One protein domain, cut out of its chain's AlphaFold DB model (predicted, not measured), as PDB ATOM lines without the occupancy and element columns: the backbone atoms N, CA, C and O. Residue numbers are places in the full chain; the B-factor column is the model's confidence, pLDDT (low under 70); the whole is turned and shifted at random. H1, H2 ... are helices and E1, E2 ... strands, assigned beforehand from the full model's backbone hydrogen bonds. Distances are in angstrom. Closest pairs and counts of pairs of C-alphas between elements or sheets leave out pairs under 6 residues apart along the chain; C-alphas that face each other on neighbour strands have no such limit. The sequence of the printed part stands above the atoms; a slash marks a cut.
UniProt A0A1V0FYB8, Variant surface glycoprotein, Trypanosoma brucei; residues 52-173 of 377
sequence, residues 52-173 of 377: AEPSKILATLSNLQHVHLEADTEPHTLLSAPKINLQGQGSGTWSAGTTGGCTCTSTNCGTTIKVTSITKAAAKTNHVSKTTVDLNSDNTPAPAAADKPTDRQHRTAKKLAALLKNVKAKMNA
ATOM      1  N   ALA A  52      37.084 -17.426 -41.558       60.53
ATOM      2  CA  ALA A  52      37.504 -17.332 -40.175       60.53
ATOM      3  C   ALA A  52      39.025 -17.168 -40.108       60.53
ATOM      4  O   ALA A  52      39.776 -18.089 -40.409       60.53
ATOM      5  N   GLU A  53      39.494 -16.007 -39.653       72.31
ATOM      6  CA  GLU A  53      40.914 -15.786 -39.382       72.31
ATOM      7  C   GLU A  53      41.228 -16.257 -37.947       72.31
ATOM      8  O   GLU A  53      40.856 -15.567 -36.985       72.31
ATOM      9  N   PRO A  54      41.883 -17.423 -37.748       69.31
ATOM     10  CA  PRO A  54      41.971 -18.050 -36.428       69.31
ATOM     11  C   PRO A  54      42.692 -17.172 -35.405       69.31
ATOM     12  O   PRO A  54      42.317 -17.152 -34.238       69.31
ATOM     13  N   SER A  55      43.673 -16.382 -35.846       67.56
ATOM     14  CA  SER A  55      44.396 -15.408 -35.020       67.56
ATOM     15  C   SER A  55      43.481 -14.310 -34.467       67.56
ATOM     16  O   SER A  55      43.577 -13.965 -33.289       67.56
ATOM     17  N   LYS A  56      42.553 -13.785 -35.278       72.38
ATOM     18  CA  LYS A  56      41.577 -12.771 -34.845       72.38
ATOM     19  C   LYS A  56      40.551 -13.354 -33.887       72.38
ATOM     20  O   LYS A  56      40.197 -12.702 -32.904       72.38
ATOM     21  N   ILE A  57      40.103 -14.582 -34.143       68.69
ATOM     22  CA  ILE A  57      39.204 -15.309 -33.239       68.69
ATOM     23  C   ILE A  57      39.892 -15.524 -31.893       68.69
ATOM     24  O   ILE A  57      39.313 -15.214 -30.853       68.69
ATOM     25  N   LEU A  58      41.151 -15.967 -31.919       67.88
ATOM     26  CA  LEU A  58      41.942 -16.210 -30.721       67.88
ATOM     27  C   LEU A  58      42.101 -14.928 -29.890       67.88
ATOM     28  O   LEU A  58      41.767 -14.906 -28.708       67.88
ATOM     29  N   ALA A  59      42.529 -13.835 -30.531       71.56
ATOM     30  CA  ALA A  59      42.713 -12.537 -29.885       71.56
ATOM     31  C   ALA A  59      41.408 -11.978 -29.294       71.56
ATOM     32  O   ALA A  59      41.418 -11.371 -28.220       71.56
ATOM     33  N   THR A  60      40.283 -12.200 -29.975       73.00
ATOM     34  CA  THR A  60      38.961 -11.764 -29.508       73.00
ATOM     35  C   THR A  60      38.520 -12.572 -28.290       73.00
ATOM     36  O   THR A  60      38.117 -11.988 -27.287       73.00
ATOM     37  N   LEU A  61      38.639 -13.904 -28.338       73.62
ATOM     38  CA  LEU A  61      38.235 -14.793 -27.246       73.62
ATOM     39  C   LEU A  61      39.076 -14.589 -25.979       73.62
ATOM     40  O   LEU A  61      38.514 -14.538 -24.884       73.62
ATOM     41  N   SER A  62      40.394 -14.403 -26.107       72.06
ATOM     42  CA  SER A  62      41.278 -14.168 -24.955       72.06
ATOM     43  C   SER A  62      40.917 -12.900 -24.172       72.06
ATOM     44  O   SER A  62      41.028 -12.888 -22.944       72.06
ATOM     45  N   ASN A  63      40.424 -11.865 -24.863       76.56
ATOM     46  CA  ASN A  63      40.058 -10.570 -24.282       76.56
ATOM     47  C   ASN A  63      38.550 -10.400 -24.038       76.56
ATOM     48  O   ASN A  63      38.112  -9.339 -23.594       76.56
ATOM     49  N   LEU A  64      37.739 -11.421 -24.319       76.94
ATOM     50  CA  LEU A  64      36.287 -11.317 -24.254       76.94
ATOM     51  C   LEU A  64      35.812 -11.128 -22.807       76.94
ATOM     52  O   LEU A  64      36.012 -11.997 -21.959       76.94
ATOM     53  N   GLN A  65      35.174  -9.998 -22.511       77.69
ATOM     54  CA  GLN A  65      34.637  -9.701 -21.175       77.69
ATOM     55  C   GLN A  65      33.117  -9.827 -21.128       77.69
ATOM     56  O   GLN A  65      32.577 -10.428 -20.206       77.69
ATOM     57  N   HIS A  66      32.443  -9.311 -22.153       74.56
ATOM     58  CA  HIS A  66      30.991  -9.239 -22.207       74.56
ATOM     59  C   HIS A  66      30.474  -9.916 -23.465       74.56
ATOM     60  O   HIS A  66      31.090  -9.825 -24.529       74.56
ATOM     61  N   VAL A  67      29.315 -10.555 -23.345       71.62
ATOM     62  CA  VAL A  67      28.585 -11.111 -24.483       71.62
ATOM     63  C   VAL A  67      27.180 -10.550 -24.471       71.62
ATOM     64  O   VAL A  67      26.494 -10.568 -23.448       71.62
ATOM     65  N   HIS A  68      26.758 -10.055 -25.626       70.38
ATOM     66  CA  HIS A  68      25.385  -9.656 -25.853       70.38
ATOM     67  C   HIS A  68      24.621 -10.809 -26.476       70.38
ATOM     68  O   HIS A  68      25.020 -11.353 -27.503       70.38
ATOM     69  N   LEU A  69      23.532 -11.185 -25.822       67.12
ATOM     70  CA  LEU A  69      22.715 -12.319 -26.199       67.12
ATOM     71  C   LEU A  69      21.293 -11.831 -26.401       67.12
ATOM     72  O   LEU A  69      20.676 -11.265 -25.498       67.12
ATOM     73  N   GLU A  70      20.797 -12.040 -27.606       66.12
ATOM     74  CA  GLU A  70      19.422 -11.745 -27.971       66.12
ATOM     75  C   GLU A  70      18.563 -12.975 -27.689       66.12
ATOM     76  O   GLU A  70      18.978 -14.113 -27.927       66.12
ATOM     77  N   ALA A  71      17.378 -12.755 -27.122       62.78
ATOM     78  CA  ALA A  71      16.433 -13.836 -26.895       62.78
ATOM     79  C   ALA A  71      16.010 -14.462 -28.231       62.78
ATOM     80  O   ALA A  71      15.717 -13.746 -29.192       62.78
ATOM     81  N   ASP A  72      15.933 -15.795 -28.265       60.06
ATOM     82  CA  ASP A  72      15.374 -16.542 -29.394       60.06
ATOM     83  C   ASP A  72      13.896 -16.160 -29.542       60.06
ATOM     84  O   ASP A  72      13.026 -16.648 -28.818       60.06
ATOM     85  N   THR A  73      13.641 -15.194 -30.421       61.91
ATOM     86  CA  THR A  73      12.328 -14.591 -30.606       61.91
ATOM     87  C   THR A  73      11.743 -15.119 -31.897       61.91
ATOM     88  O   THR A  73      12.342 -14.996 -32.965       61.91
ATOM     89  N   GLU A  74      10.558 -15.715 -31.818       65.69
ATOM     90  CA  GLU A  74       9.908 -16.256 -33.006       65.69
ATOM     91  C   GLU A  74       9.499 -15.109 -33.937       65.69
ATOM     92  O   GLU A  74       8.790 -14.206 -33.487       65.69
ATOM     93  N   PRO A  75       9.887 -15.117 -35.227       61.59
ATOM     94  CA  PRO A  75       9.674 -13.981 -36.127       61.59
ATOM     95  C   PRO A  75       8.222 -13.484 -36.180       61.59
ATOM     96  O   PRO A  75       7.972 -12.283 -36.268       61.59
ATOM     97  N   HIS A  76       7.243 -14.388 -36.060       62.69
ATOM     98  CA  HIS A  76       5.816 -14.042 -36.070       62.69
ATOM     99  C   HIS A  76       5.383 -13.200 -34.862       62.69
ATOM    100  O   HIS A  76       4.406 -12.458 -34.941       62.69
ATOM    101  N   THR A  77       6.122 -13.263 -33.752       67.00
ATOM    102  CA  THR A  77       5.858 -12.446 -32.562       67.00
ATOM    103  C   THR A  77       6.293 -10.996 -32.759       67.00
ATOM    104  O   THR A  77       5.712 -10.110 -32.124       67.00
ATOM    105  N   LEU A  78       7.226 -10.739 -33.685       70.00
ATOM    106  CA  LEU A  78       7.776  -9.419 -34.006       70.00
ATOM    107  C   LEU A  78       6.891  -8.608 -34.957       70.00
ATOM    108  O   LEU A  78       7.116  -7.413 -35.130       70.00
ATOM    109  N   LEU A  79       5.869  -9.221 -35.557       73.75
ATOM    110  CA  LEU A  79       4.942  -8.545 -36.461       73.75
ATOM    111  C   LEU A  79       3.550  -8.418 -35.846       73.75
ATOM    112  O   LEU A  79       3.052  -9.287 -35.131       73.75
ATOM    113  N   SER A  80       2.896  -7.306 -36.154       75.94
ATOM    114  CA  SER A  80       1.452  -7.162 -36.035       75.94
ATOM    115  C   SER A  80       0.810  -7.756 -37.279       75.94
ATOM    116  O   SER A  80       1.193  -7.416 -38.401       75.94
ATOM    117  N   ALA A  81      -0.166  -8.637 -37.076       72.75
ATOM    118  CA  ALA A  81      -0.910  -9.251 -38.161       72.75
ATOM    119  C   ALA A  81      -1.639  -8.205 -39.029       72.75
ATOM    120  O   ALA A  81      -2.115  -7.192 -38.500       72.75
ATOM    121  N   PRO A  82      -1.753  -8.442 -40.348       74.19
ATOM    122  CA  PRO A  82      -2.496  -7.558 -41.226       74.19
ATOM    123  C   PRO A  82      -3.987  -7.569 -40.862       74.19
ATOM    124  O   PRO A  82      -4.541  -8.582 -40.425       74.19
ATOM    125  N   LYS A  83      -4.642  -6.422 -41.051       76.81
ATOM    126  CA  LYS A  83      -6.083  -6.251 -40.826       76.81
ATOM    127  C   LYS A  83      -6.788  -6.079 -42.163       76.81
ATOM    128  O   LYS A  83      -6.355  -5.276 -42.985       76.81
ATOM    129  N   ILE A  84      -7.879  -6.803 -42.364       76.56
ATOM    130  CA  ILE A  84      -8.749  -6.683 -43.532       76.56
ATOM    131  C   ILE A  84      -9.996  -5.929 -43.090       76.56
ATOM    132  O   ILE A  84     -10.737  -6.403 -42.232       76.56
ATOM    133  N   ASN A  85     -10.218  -4.748 -43.658       78.44
ATOM    134  CA  ASN A  85     -11.403  -3.947 -43.382       78.44
ATOM    135  C   ASN A  85     -12.503  -4.298 -44.387       78.44
ATOM    136  O   ASN A  85     -12.292  -4.258 -45.601       78.44
ATOM    137  N   LEU A  86     -13.671  -4.647 -43.861       76.94
ATOM    138  CA  LEU A  86     -14.850  -5.097 -44.584       76.94
ATOM    139  C   LEU A  86     -16.007  -4.123 -44.355       76.94
ATOM    140  O   LEU A  86     -16.171  -3.575 -43.262       76.94
ATOM    141  N   GLN A  87     -16.829  -3.931 -45.380       75.81
ATOM    142  CA  GLN A  87     -18.026  -3.094 -45.329       75.81
ATOM    143  C   GLN A  87     -19.149  -3.750 -46.133       75.81
ATOM    144  O   GLN A  87     -18.927  -4.170 -47.268       75.81
ATOM    145  N   GLY A  88     -20.349  -3.845 -45.558       69.94
ATOM    146  CA  GLY A  88     -21.522  -4.317 -46.293       69.94
ATOM    147  C   GLY A  88     -22.113  -3.250 -47.211       69.94
ATOM    148  O   GLY A  88     -21.921  -2.049 -47.013       69.94
ATOM    149  N   GLN A  89     -22.839  -3.693 -48.234       71.12
ATOM    150  CA  GLN A  89     -23.480  -2.801 -49.210       71.12
ATOM    151  C   GLN A  89     -24.871  -2.294 -48.783       71.12
ATOM    152  O   GLN A  89     -25.402  -1.381 -49.410       71.12
ATOM    153  N   GLY A  90     -25.484  -2.852 -47.735       66.75
ATOM    154  CA  GLY A  90     -26.749  -2.335 -47.194       66.75
ATOM    155  C   GLY A  90     -26.542  -1.239 -46.147       66.75
ATOM    156  O   GLY A  90     -25.451  -1.104 -45.614       66.75
ATOM    157  N   SER A  91     -27.581  -0.472 -45.805       70.12
ATOM    158  CA  SER A  91     -27.520   0.612 -44.800       70.12
ATOM    159  C   SER A  91     -27.277   0.142 -43.358       70.12
ATOM    160  O   SER A  91     -27.219   0.956 -42.439       70.12
ATOM    161  N   GLY A  92     -27.157  -1.167 -43.156       68.25
ATOM    162  CA  GLY A  92     -26.928  -1.778 -41.867       68.25
ATOM    163  C   GLY A  92     -25.517  -1.596 -41.311       68.25
ATOM    164  O   GLY A  92     -24.529  -1.569 -42.044       68.25
ATOM    165  N   THR A  93     -25.426  -1.534 -39.984       75.06
ATOM    166  CA  THR A  93     -24.166  -1.425 -39.243       75.06
ATOM    167  C   THR A  93     -23.478  -2.783 -39.127       75.06
ATOM    168  O   THR A  93     -24.080  -3.763 -38.679       75.06
ATOM    169  N   TRP A  94     -22.195  -2.824 -39.484       74.38
ATOM    170  CA  TRP A  94     -21.318  -3.984 -39.321       74.38
ATOM    171  C   TRP A  94     -20.347  -3.769 -38.160       74.38
ATOM    172  O   TRP A  94     -19.716  -2.717 -38.065       74.38
ATOM    173  N   SER A  95     -20.196  -4.774 -37.299       74.12
ATOM    174  CA  SER A  95     -19.286  -4.768 -36.149       74.12
ATOM    175  C   SER A  95     -18.502  -6.077 -36.041       74.12
ATOM    176  O   SER A  95     -18.814  -7.063 -36.708       74.12
ATOM    177  N   ALA A  96     -17.473  -6.101 -35.193       70.69
ATOM    178  CA  ALA A  96     -16.737  -7.329 -34.901       70.69
ATOM    179  C   ALA A  96     -17.654  -8.366 -34.225       70.69
ATOM    180  O   ALA A  96     -18.409  -8.029 -33.310       70.69
ATOM    181  N   GLY A  97     -17.592  -9.613 -34.687       65.62
ATOM    182  CA  GLY A  97     -18.287 -10.747 -34.077       65.62
ATOM    183  C   GLY A  97     -17.539 -11.293 -32.857       65.62
ATOM    184  O   GLY A  97     -16.317 -11.189 -32.762       65.62
ATOM    185  N   THR A  98     -18.264 -11.917 -31.926       58.84
ATOM    186  CA  THR A  98     -17.711 -12.473 -30.674       58.84
ATOM    187  C   THR A  98     -16.812 -13.698 -30.878       58.84
ATOM    188  O   THR A  98     -15.949 -13.959 -30.046       58.84
ATOM    189  N   THR A  99     -16.967 -14.425 -31.985       55.47
ATOM    190  CA  THR A  99     -16.168 -15.614 -32.348       55.47
ATOM    191  C   THR A  99     -15.101 -15.330 -33.410       55.47
ATOM    192  O   THR A  99     -14.541 -16.257 -33.990       55.47
ATOM    193  N   GLY A 100     -14.811 -14.052 -33.675       61.25
ATOM    194  CA  GLY A 100     -13.981 -13.623 -34.800       61.25
ATOM    195  C   GLY A 100     -14.796 -13.448 -36.087       61.25
ATOM    196  O   GLY A 100     -15.801 -14.121 -36.309       61.25
ATOM    197  N   GLY A 101     -14.375 -12.500 -36.927       68.31
ATOM    198  CA  GLY A 101     -15.095 -12.111 -38.145       68.31
ATOM    199  C   GLY A 101     -15.980 -10.872 -37.967       68.31
ATOM    200  O   GLY A 101     -15.882 -10.157 -36.968       68.31
ATOM    201  N   CYS A 102     -16.823 -10.606 -38.965       74.12
ATOM    202  CA  CYS A 102     -17.706  -9.443 -39.005       74.12
ATOM    203  C   CYS A 102     -19.171  -9.865 -38.982       74.12
ATOM    204  O   CYS A 102     -19.600 -10.667 -39.809       74.12
ATOM    205  N   THR A 103     -19.934  -9.278 -38.065       75.94
ATOM    206  CA  THR A 103     -21.364  -9.520 -37.895       75.94
ATOM    207  C   THR A 103     -22.114  -8.230 -38.161       75.94
ATOM    208  O   THR A 103     -21.746  -7.164 -37.667       75.94
ATOM    209  N   CYS A 104     -23.188  -8.318 -38.931       75.06
ATOM    210  CA  CYS A 104     -24.107  -7.206 -39.058       75.06
ATOM    211  C   CYS A 104     -25.124  -7.225 -37.914       75.06
ATOM    212  O   CYS A 104     -25.723  -8.258 -37.626       75.06
ATOM    213  N   THR A 105     -25.322  -6.082 -37.267       71.88
ATOM    214  CA  THR A 105     -26.165  -5.944 -36.066       71.88
ATOM    215  C   THR A 105     -27.524  -5.306 -36.353       71.88
ATOM    216  O   THR A 105     -28.232  -4.902 -35.437       71.88
ATOM    217  N   SER A 106     -27.909  -5.202 -37.625       72.56
ATOM    218  CA  SER A 106     -29.120  -4.501 -38.069       72.56
ATOM    219  C   SER A 106     -29.861  -5.288 -39.150       72.56
ATOM    220  O   SER A 106     -29.358  -6.279 -39.662       72.56
ATOM    221  N   THR A 107     -31.076  -4.872 -39.503       68.12
ATOM    222  CA  THR A 107     -31.961  -5.599 -40.432       68.12
ATOM    223  C   THR A 107     -31.647  -5.386 -41.920       68.12
ATOM    224  O   THR A 107     -32.162  -6.127 -42.748       68.12
ATOM    225  N   ASN A 108     -30.779  -4.429 -42.280       69.56
ATOM    226  CA  ASN A 108     -30.536  -3.999 -43.670       69.56
ATOM    227  C   ASN A 108     -29.062  -4.122 -44.098       69.56
ATOM    228  O   ASN A 108     -28.481  -3.199 -44.661       69.56
ATOM    229  N   CYS A 109     -28.428  -5.258 -43.828       64.81
ATOM    230  CA  CYS A 109     -26.985  -5.466 -44.024       64.81
ATOM    231  C   CYS A 109     -26.523  -5.532 -45.487       64.81
ATOM    232  O   CYS A 109     -25.329  -5.398 -45.765       64.81
ATOM    233  N   GLY A 110     -27.464  -5.746 -46.412       68.62
ATOM    234  CA  GLY A 110     -27.170  -6.144 -47.786       68.62
ATOM    235  C   GLY A 110     -26.698  -7.601 -47.871       68.62
ATOM    236  O   GLY A 110     -26.434  -8.247 -46.859       68.62
ATOM    237  N   THR A 111     -26.606  -8.127 -49.091       66.38
ATOM    238  CA  THR A 111     -26.152  -9.505 -49.376       66.38
ATOM    239  C   THR A 111     -24.682  -9.573 -49.796       66.38
ATOM    240  O   THR A 111     -24.169 -10.638 -50.131       66.38
ATOM    241  N   THR A 112     -23.993  -8.434 -49.782       65.44
ATOM    242  CA  THR A 112     -22.678  -8.237 -50.391       65.44
ATOM    243  C   THR A 112     -21.733  -7.522 -49.434       65.44
ATOM    244  O   THR A 112     -22.101  -6.543 -48.780       65.44
ATOM    245  N   ILE A 113     -20.487  -7.998 -49.392       68.81
ATOM    246  CA  ILE A 113     -19.402  -7.465 -48.563       68.81
ATOM    247  C   ILE A 113     -18.284  -6.981 -49.487       68.81
ATOM    248  O   ILE A 113     -17.870  -7.688 -50.404       68.81
ATOM    249  N   LYS A 114     -17.784  -5.772 -49.241       70.94
ATOM    250  CA  LYS A 114     -16.652  -5.171 -49.943       70.94
ATOM    251  C   LYS A 114     -15.438  -5.113 -49.020       70.94
ATOM    252  O   LYS A 114     -15.544  -4.648 -47.886       70.94
ATOM    253  N   VAL A 115     -14.275  -5.509 -49.535       73.69
ATOM    254  CA  VAL A 115     -12.981  -5.202 -48.908       73.69
ATOM    255  C   VAL A 115     -12.668  -3.730 -49.169       73.69
ATOM    256  O   VAL A 115     -12.549  -3.312 -50.320       73.69
ATOM    257  N   THR A 116     -12.569  -2.926 -48.113       72.56
ATOM    258  CA  THR A 116     -12.293  -1.484 -48.227       72.56
ATOM    259  C   THR A 116     -10.804  -1.189 -48.163       72.56
ATOM    260  O   THR A 116     -10.323  -0.297 -48.856       72.56
ATOM    261  N   SER A 117     -10.059  -1.941 -47.354       74.81
ATOM    262  CA  SER A 117      -8.604  -1.847 -47.275       74.81
ATOM    263  C   SER A 117      -7.994  -3.088 -46.631       74.81
ATOM    264  O   SER A 117      -8.642  -3.793 -45.857       74.81
ATOM    265  N   ILE A 118      -6.719  -3.322 -46.938       75.12
ATOM    266  CA  ILE A 118      -5.877  -4.309 -46.265       75.12
ATOM    267  C   ILE A 118      -4.701  -3.548 -45.656       75.12
ATOM    268  O   ILE A 118      -3.905  -2.940 -46.373       75.12
ATOM    269  N   THR A 119      -4.592  -3.557 -44.332       76.56
ATOM    270  CA  THR A 119      -3.425  -3.021 -43.629       76.56
ATOM    271  C   THR A 119      -2.284  -4.023 -43.756       76.56
ATOM    272  O   THR A 119      -2.466  -5.197 -43.441       76.56
ATOM    273  N   LYS A 120      -1.106  -3.573 -44.195       72.81
ATOM    274  CA  LYS A 120       0.096  -4.418 -44.236       72.81
ATOM    275  C   LYS A 120       0.507  -4.839 -42.823       72.81
ATOM    276  O   LYS A 120       0.269  -4.104 -41.864       72.81
ATOM    277  N   ALA A 121       1.154  -5.998 -42.713       70.81
ATOM    278  CA  ALA A 121       1.831  -6.374 -41.479       70.81
ATOM    279  C   ALA A 121       2.868  -5.296 -41.129       70.81
ATOM    280  O   ALA A 121       3.599  -4.823 -42.002       70.81
ATOM    281  N   ALA A 122       2.906  -4.897 -39.864       72.19
ATOM    282  CA  ALA A 122       3.825  -3.880 -39.368       72.19
ATOM    283  C   ALA A 122       4.703  -4.483 -38.278       72.19
ATOM    284  O   ALA A 122       4.213  -5.262 -37.458       72.19
ATOM    285  N   ALA A 123       5.985  -4.121 -38.248       70.62
ATOM    286  CA  ALA A 123       6.858  -4.497 -37.145       70.62
ATOM    287  C   ALA A 123       6.291  -3.942 -35.832       70.62
ATOM    288  O   ALA A 123       5.900  -2.776 -35.753       70.62
ATOM    289  N   LYS A 124       6.220  -4.781 -34.799       71.38
ATOM    290  CA  LYS A 124       5.974  -4.301 -33.442       71.38
ATOM    291  C   LYS A 124       7.204  -3.521 -32.992       71.38
ATOM    292  O   LYS A 124       8.330  -3.910 -33.275       71.38
ATOM    293  N   THR A 125       6.991  -2.463 -32.220       60.16
ATOM    294  CA  THR A 125       8.060  -1.688 -31.567       60.16
ATOM    295  C   THR A 125       8.720  -2.428 -30.401       60.16
ATOM    296  O   THR A 125       9.572  -1.866 -29.721       60.16
ATOM    297  N   ASN A 126       8.332  -3.678 -30.135       59.25
ATOM    298  CA  ASN A 126       8.934  -4.473 -29.076       59.25
ATOM    299  C   ASN A 126      10.339  -4.886 -29.513       59.25
ATOM    300  O   ASN A 126      10.504  -5.715 -30.405       59.25
ATOM    301  N   HIS A 127      11.339  -4.288 -28.876       56.78
ATOM    302  CA  HIS A 127      12.727  -4.680 -29.051       56.78
ATOM    303  C   HIS A 127      12.926  -6.123 -28.580       56.78
ATOM    304  O   HIS A 127      12.366  -6.535 -27.562       56.78
ATOM    305  N   VAL A 128      13.740  -6.884 -29.316       62.84
ATOM    306  CA  VAL A 128      14.225  -8.182 -28.844       62.84
ATOM    307  C   VAL A 128      14.966  -7.944 -27.534       62.84
ATOM    308  O   VAL A 128      15.857  -7.095 -27.460       62.84
ATOM    309  N   SER A 129      14.579  -8.669 -26.487       64.06
ATOM    310  CA  SER A 129      15.242  -8.564 -25.192       64.06
ATOM    311  C   SER A 129      16.719  -8.928 -25.346       64.06
ATOM    312  O   SER A 129      17.058 -10.057 -25.708       64.06
ATOM    313  N   LYS A 130      17.592  -7.960 -25.059       66.94
ATOM    314  CA  LYS A 130      19.048  -8.115 -25.037       66.94
ATOM    315  C   LYS A 130      19.483  -8.366 -23.602       66.94
ATOM    316  O   LYS A 130      19.171  -7.588 -22.704       66.94
ATOM    317  N   THR A 131      20.210  -9.450 -23.380       69.31
ATOM    318  CA  THR A 131      20.894  -9.714 -22.113       69.31
ATOM    319  C   THR A 131      22.387  -9.549 -22.323       69.31
ATOM    320  O   THR A 131      22.961 -10.120 -23.248       69.31
ATOM    321  N   THR A 132      23.022  -8.761 -21.464       75.44
ATOM    322  CA  THR A 132      24.481  -8.678 -21.396       75.44
ATOM    323  C   THR A 132      24.952  -9.604 -20.293       75.44
ATOM    324  O   THR A 132      24.493  -9.485 -19.160       75.44
ATOM    325  N   VAL A 133      25.858 -10.519 -20.621       74.31
ATOM    326  CA  VAL A 133      26.497 -11.401 -19.643       74.31
ATOM    327  C   VAL A 133      27.953 -10.990 -19.498       74.31
ATOM    328  O   VAL A 133      28.678 -10.935 -20.492       74.31
ATOM    329  N   ASP A 134      28.371 -10.704 -18.267       78.75
ATOM    330  CA  ASP A 134      29.780 -10.561 -17.904       78.75
ATOM    331  C   ASP A 134      30.369 -11.950 -17.636       78.75
ATOM    332  O   ASP A 134      30.010 -12.638 -16.680       78.75
ATOM    333  N   LEU A 135      31.288 -12.370 -18.499       77.38
ATOM    334  CA  LEU A 135      31.902 -13.694 -18.433       77.38
ATOM    335  C   LEU A 135      32.866 -13.851 -17.250       77.38
ATOM    336  O   LEU A 135      33.241 -14.980 -16.924       77.38
ATOM    337  N   ASN A 136      33.299 -12.754 -16.623       75.88
ATOM    338  CA  ASN A 136      34.211 -12.811 -15.481       75.88
ATOM    339  C   ASN A 136      33.473 -13.127 -14.173       75.88
ATOM    340  O   ASN A 136      34.058 -13.751 -13.289       75.88
ATOM    341  N   SER A 137      32.205 -12.727 -14.057       69.81
ATOM    342  CA  SER A 137      31.384 -12.885 -12.848       69.81
ATOM    343  C   SER A 137      30.292 -13.955 -12.969       69.81
ATOM    344  O   SER A 137      29.736 -14.386 -11.958       69.81
ATOM    345  N   ASP A 138      29.996 -14.428 -14.181       68.81
ATOM    346  CA  ASP A 138      28.955 -15.427 -14.408       68.81
ATOM    347  C   ASP A 138      29.318 -16.806 -13.831       68.81
ATOM    348  O   ASP A 138      30.346 -17.378 -14.177       68.81
ATOM    349  N   ASN A 139      28.465 -17.382 -12.983       68.75
ATOM    350  CA  ASN A 139      28.699 -18.682 -12.330       68.75
ATOM    351  C   ASN A 139      27.885 -19.819 -12.949       68.75
ATOM    352  O   ASN A 139      27.608 -20.824 -12.287       68.75
ATOM    353  N   THR A 140      27.442 -19.670 -14.198       74.50
ATOM    354  CA  THR A 140      26.596 -20.697 -14.792       74.50
ATOM    355  C   THR A 140      27.400 -21.938 -15.172       74.50
ATOM    356  O   THR A 140      28.506 -21.832 -15.710       74.50
ATOM    357  N   PRO A 141      26.883 -23.139 -14.850       70.12
ATOM    358  CA  PRO A 141      27.570 -24.375 -15.176       70.12
ATOM    359  C   PRO A 141      27.655 -24.549 -16.694       70.12
ATOM    360  O   PRO A 141      26.757 -24.139 -17.434       70.12
ATOM    361  N   ALA A 142      28.746 -25.178 -17.136       72.38
ATOM    362  CA  ALA A 142      28.947 -25.539 -18.532       72.38
ATOM    363  C   ALA A 142      27.764 -26.373 -19.061       72.38
ATOM    364  O   ALA A 142      27.175 -27.141 -18.290       72.38
ATOM    365  N   PRO A 143      27.440 -26.281 -20.363       77.50
ATOM    366  CA  PRO A 143      26.519 -27.223 -20.988       77.50
ATOM    367  C   PRO A 143      26.983 -28.667 -20.758       77.50
ATOM    368  O   PRO A 143      28.177 -28.964 -20.840       77.50
ATOM    369  N   ALA A 144      26.045 -29.561 -20.458       78.69
ATOM    370  CA  ALA A 144      26.342 -30.978 -20.287       78.69
ATOM    371  C   ALA A 144      26.623 -31.641 -21.645       78.69
ATOM    372  O   ALA A 144      26.164 -31.165 -22.677       78.69
ATOM    373  N   ALA A 145      27.284 -32.802 -21.661       75.00
ATOM    374  CA  ALA A 145      27.511 -33.560 -22.902       75.00
ATOM    375  C   ALA A 145      26.203 -33.947 -23.632       75.00
ATOM    376  O   ALA A 145      26.192 -34.132 -24.846       75.00
ATOM    377  N   ALA A 146      25.091 -34.045 -22.897       77.81
ATOM    378  CA  ALA A 146      23.762 -34.288 -23.457       77.81
ATOM    379  C   ALA A 146      23.131 -33.044 -24.114       77.81
ATOM    380  O   ALA A 146      22.141 -33.173 -24.831       77.81
ATOM    381  N   ASP A 147      23.678 -31.845 -23.881       76.75
ATOM    382  CA  ASP A 147      23.172 -30.598 -24.445       76.75
ATOM    383  C   ASP A 147      23.600 -30.441 -25.908       76.75
ATOM    384  O   ASP A 147      24.561 -29.740 -26.224       76.75
ATOM    385  N   LYS A 148      22.874 -31.096 -26.821       72.06
ATOM    386  CA  LYS A 148      23.229 -31.094 -28.242       72.06
ATOM    387  C   LYS A 148      23.023 -29.715 -28.884       72.06
ATOM    388  O   LYS A 148      21.919 -29.170 -28.828       72.06
ATOM    389  N   PRO A 149      24.024 -29.177 -29.609       63.44
ATOM    390  CA  PRO A 149      23.901 -27.904 -30.319       63.44
ATOM    391  C   PRO A 149      22.845 -27.909 -31.423       63.44
ATOM    392  O   PRO A 149      22.410 -26.840 -31.851       63.44
ATOM    393  N   THR A 150      22.429 -29.076 -31.921       63.56
ATOM    394  CA  THR A 150      21.355 -29.223 -32.918       63.56
ATOM    395  C   THR A 150      19.990 -28.829 -32.368       63.56
ATOM    396  O   THR A 150      19.155 -28.314 -33.110       63.56
ATOM    397  N   ASP A 151      19.790 -28.983 -31.064       65.38
ATOM    398  CA  ASP A 151      18.480 -28.885 -30.443       65.38
ATOM    399  C   ASP A 151      18.218 -27.443 -29.995       65.38
ATOM    400  O   ASP A 151      18.957 -26.861 -29.197       65.38
ATOM    401  N   ARG A 152      17.139 -26.839 -30.514       64.56
ATOM    402  CA  ARG A 152      16.822 -25.411 -30.312       64.56
ATOM    403  C   ARG A 152      16.796 -25.016 -28.832       64.56
ATOM    404  O   ARG A 152      17.399 -24.020 -28.451       64.56
ATOM    405  N   GLN A 153      16.191 -25.852 -27.995       70.50
ATOM    406  CA  GLN A 153      16.066 -25.655 -26.546       70.50
ATOM    407  C   GLN A 153      17.405 -25.621 -25.781       70.50
ATOM    408  O   GLN A 153      17.454 -25.141 -24.650       70.50
ATOM    409  N   HIS A 154      18.507 -26.093 -26.376       71.12
ATOM    410  CA  HIS A 154      19.842 -26.046 -25.765       71.12
ATOM    411  C   HIS A 154      20.639 -24.803 -26.194       71.12
ATOM    412  O   HIS A 154      21.661 -24.489 -25.590       71.12
ATOM    413  N   ARG A 155      20.139 -24.027 -27.165       69.44
ATOM    414  CA  ARG A 155      20.756 -22.787 -27.670       69.44
ATOM    415  C   ARG A 155      20.332 -21.562 -26.864       69.44
ATOM    416  O   ARG A 155      20.050 -20.507 -27.422       69.44
ATOM    417  N   THR A 156      20.247 -21.700 -25.547       71.38
ATOM    418  CA  THR A 156      19.869 -20.576 -24.691       71.38
ATOM    419  C   THR A 156      21.045 -19.625 -24.515       71.38
ATOM    420  O   THR A 156      22.204 -20.049 -24.493       71.38
ATOM    421  N   ALA A 157      20.743 -18.341 -24.316       70.31
ATOM    422  CA  ALA A 157      21.729 -17.324 -23.961       70.31
ATOM    423  C   ALA A 157      22.653 -17.810 -22.823       70.31
ATOM    424  O   ALA A 157      23.876 -17.788 -22.935       70.31
ATOM    425  N   LYS A 158      22.060 -18.369 -21.765       73.44
ATOM    426  CA  LYS A 158      22.778 -18.891 -20.598       73.44
ATOM    427  C   LYS A 158      23.808 -19.972 -20.959       73.44
ATOM    428  O   LYS A 158      24.955 -19.891 -20.537       73.44
ATOM    429  N   LYS A 159      23.421 -20.961 -21.773       75.88
ATOM    430  CA  LYS A 159      24.314 -22.062 -22.179       75.88
ATOM    431  C   LYS A 159      25.435 -21.586 -23.107       75.88
ATOM    432  O   LYS A 159      26.568 -22.039 -22.971       75.88
ATOM    433  N   LEU A 160      25.144 -20.639 -24.003       75.81
ATOM    434  CA  LEU A 160      26.146 -20.042 -24.891       75.81
ATOM    435  C   LEU A 160      27.178 -19.207 -24.121       75.81
ATOM    436  O   LEU A 160      28.372 -19.334 -24.380       75.81
ATOM    437  N   ALA A 161      26.740 -18.410 -23.142       77.25
ATOM    438  CA  ALA A 161      27.642 -17.660 -22.269       77.25
ATOM    439  C   ALA A 161      28.566 -18.592 -21.467       77.25
ATOM    440  O   ALA A 161      29.782 -18.392 -21.452       77.25
ATOM    441  N   ALA A 162      28.010 -19.650 -20.869       79.81
ATOM    442  CA  ALA A 162      28.780 -20.643 -20.124       79.81
ATOM    443  C   ALA A 162      29.821 -21.357 -21.007       79.81
ATOM    444  O   ALA A 162      30.955 -21.588 -20.578       79.81
ATOM    445  N   LEU A 163      29.471 -21.688 -22.254       79.00
ATOM    446  CA  LEU A 163      30.406 -22.284 -23.211       79.00
ATOM    447  C   LEU A 163      31.560 -21.325 -23.537       79.00
ATOM    448  O   LEU A 163      32.725 -21.700 -23.414       79.00
ATOM    449  N   LEU A 164      31.234 -20.077 -23.882       78.44
ATOM    450  CA  LEU A 164      32.197 -19.010 -24.163       78.44
ATOM    451  C   LEU A 164      33.175 -18.790 -23.008       78.44
ATOM    452  O   LEU A 164      34.384 -18.689 -23.224       78.44
ATOM    453  N   LYS A 165      32.663 -18.790 -21.774       82.12
ATOM    454  CA  LYS A 165      33.479 -18.703 -20.562       82.12
ATOM    455  C   LYS A 165      34.456 -19.874 -20.448       82.12
ATOM    456  O   LYS A 165      35.637 -19.651 -20.193       82.12
ATOM    457  N   ASN A 166      33.993 -21.109 -20.647       78.00
ATOM    458  CA  ASN A 166      34.855 -22.293 -20.561       78.00
ATOM    459  C   ASN A 166      35.941 -22.302 -21.639       78.00
ATOM    460  O   ASN A 166      37.084 -22.650 -21.352       78.00
ATOM    461  N   VAL A 167      35.608 -21.878 -22.860       77.38
ATOM    462  CA  VAL A 167      36.589 -21.745 -23.944       77.38
ATOM    463  C   VAL A 167      37.626 -20.679 -23.601       77.38
ATOM    464  O   VAL A 167      38.819 -20.969 -23.658       77.38
ATOM    465  N   LYS A 168      37.204 -19.495 -23.131       78.50
ATOM    466  CA  LYS A 168      38.119 -18.451 -22.634       78.50
ATOM    467  C   LYS A 168      39.025 -18.977 -21.518       78.50
ATOM    468  O   LYS A 168      40.228 -18.739 -21.550       78.50
ATOM    469  N   ALA A 169      38.469 -19.698 -20.544       76.88
ATOM    470  CA  ALA A 169      39.226 -20.252 -19.425       76.88
ATOM    471  C   ALA A 169      40.272 -21.273 -19.889       76.88
ATOM    472  O   ALA A 169      41.411 -21.204 -19.442       76.88
ATOM    473  N   LYS A 170      39.920 -22.171 -20.818       73.56
ATOM    474  CA  LYS A 170      40.863 -23.139 -21.398       73.56
ATOM    475  C   LYS A 170      41.936 -22.476 -22.258       73.56
ATOM    476  O   LYS A 170      43.084 -22.889 -22.200       73.56
ATOM    477  N   MET A 171      41.589 -21.444 -23.023       70.44
ATOM    478  CA  MET A 171      42.551 -20.707 -23.851       70.44
ATOM    479  C   MET A 171      43.528 -19.870 -23.025       70.44
ATOM    480  O   MET A 171      44.700 -19.768 -23.368       70.44
ATOM    481  N   ASN A 172      43.044 -19.266 -21.940       70.56
ATOM    482  CA  ASN A 172      43.869 -18.482 -21.025       70.56
ATOM    483  C   ASN A 172      44.509 -19.348 -19.930       70.56
ATOM    484  O   ASN A 172      45.239 -18.818 -19.086       70.56
ATOM    485  N   ALA A 173      44.238 -20.658 -19.915       69.31
ATOM    486  CA  ALA A 173      44.899 -21.582 -19.015       69.31
ATOM    487  C   ALA A 173      46.381 -21.590 -19.377       69.31
ATOM    488  O   ALA A 173      46.793 -22.074 -20.431       69.31
TER     489      ALA A 173
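This is residues 52 to 173 of the 377 residues of the protein "Variant surface glycoprotein" of Trypanosoma brucei (UniProt A0A1V0FYB8). The model is a long, thin rod in which the chain runs out from one end and back again, with a group of parts at each end and a narrow waist of two stretches of chain between them. At one end the antiparallel pair E1 and E6 has the long helix H3 packed on it through residues 157 to 165, and the short helix H1 makes a corner with H3, its last residue, Ser 62, near Lys 168; at the other end the ribbon of E2 and E5 has the small hairpin E3 and E4 close beside E2. H2 lies in the waist, and residues 52 to 57 stick out. The printed part has 122 residues, with three named helices and six named strands in the order H1, E1, H2, E2, E3, E4, E5, E6, H3; the strands form three antiparallel sheets of two, and the class is mixed, helices and strands, with under half of the residues, 57, in named elements. The whole is extended, with a radius of gyration of the C-alphas of 26.3 A and spans of 81 by 29 by 25 A.

H1, residues 54 to 62, begins at C-alpha 54 at (41.971, -18.050, -36.428) and is 12.1 A long from first to last C-alpha. E1, residues 66 to 70, is 13.2 A long. H2, residues 75 to 78, has four residues. E2, residues 83 to 88, is 16.5 A long and ends at C-alpha 88 at (-21.522, -4.317, -46.293). E3, residues 94 to 96, and E4, residues 102 to 104, have three residues each. E5, residues 113 to 119, is the longest strand by residues and is 17.3 A long. E6, residues 130 to 134, is 13.1 A long. H3, residues 157 to 171, is the longest helix, 21.1 A, and ends at C-alpha 171 at (42.551, -20.707, -23.851).

H1 touches H3 and is about perpendicular to it, at 75 degrees; their closest C-alphas are those of Ser 62 and Lys 168, 5.8 A apart. E1 and E6 are antiparallel neighbours at 156 degrees, with N 67 and O 133 within hydrogen-bond range at 2.9 A and N 131 and O 69 at 2.8 A. The closest C-alphas of E1 and H3 are those of Leu 69 and Ala 157, 5.6 A apart; those of E6 and H3 are Val 133 and Ala 161, 6.9 A apart. H2 touches no helix. Beyond it, residues 79 to 80 pair with residues 122 to 123, antiparallel. E2 and E5 are antiparallel neighbours at 157 degrees, with N 85 and O 117 at 2.9 A and N 114 and O 87 at 2.8 A. E3 and E4 form a hairpin, antiparallel at 139 degrees, with N 95 and O 103 at 2.9 A. The closest C-alphas of E2 and E3 are those of Gln 87 and Trp 94, 6.9 A apart. E3 and E5 are apart, and so are E4 and E5. In H1 and H3 every O i to N i+4 pair is within hydrogen-bond range; H2 is too short for such a pair.

The two C-alphas farthest apart, those of Thr 107 and Ala 173, are 81.4 A from each other. The printed part has no cut. The link from E6 to H3, residues 135 to 156, is long. The mean pLDDT of the printed part is 71.0, and 45 residues are under 70, among them residues 69 to 77, 107 to 113 and 125 to 131.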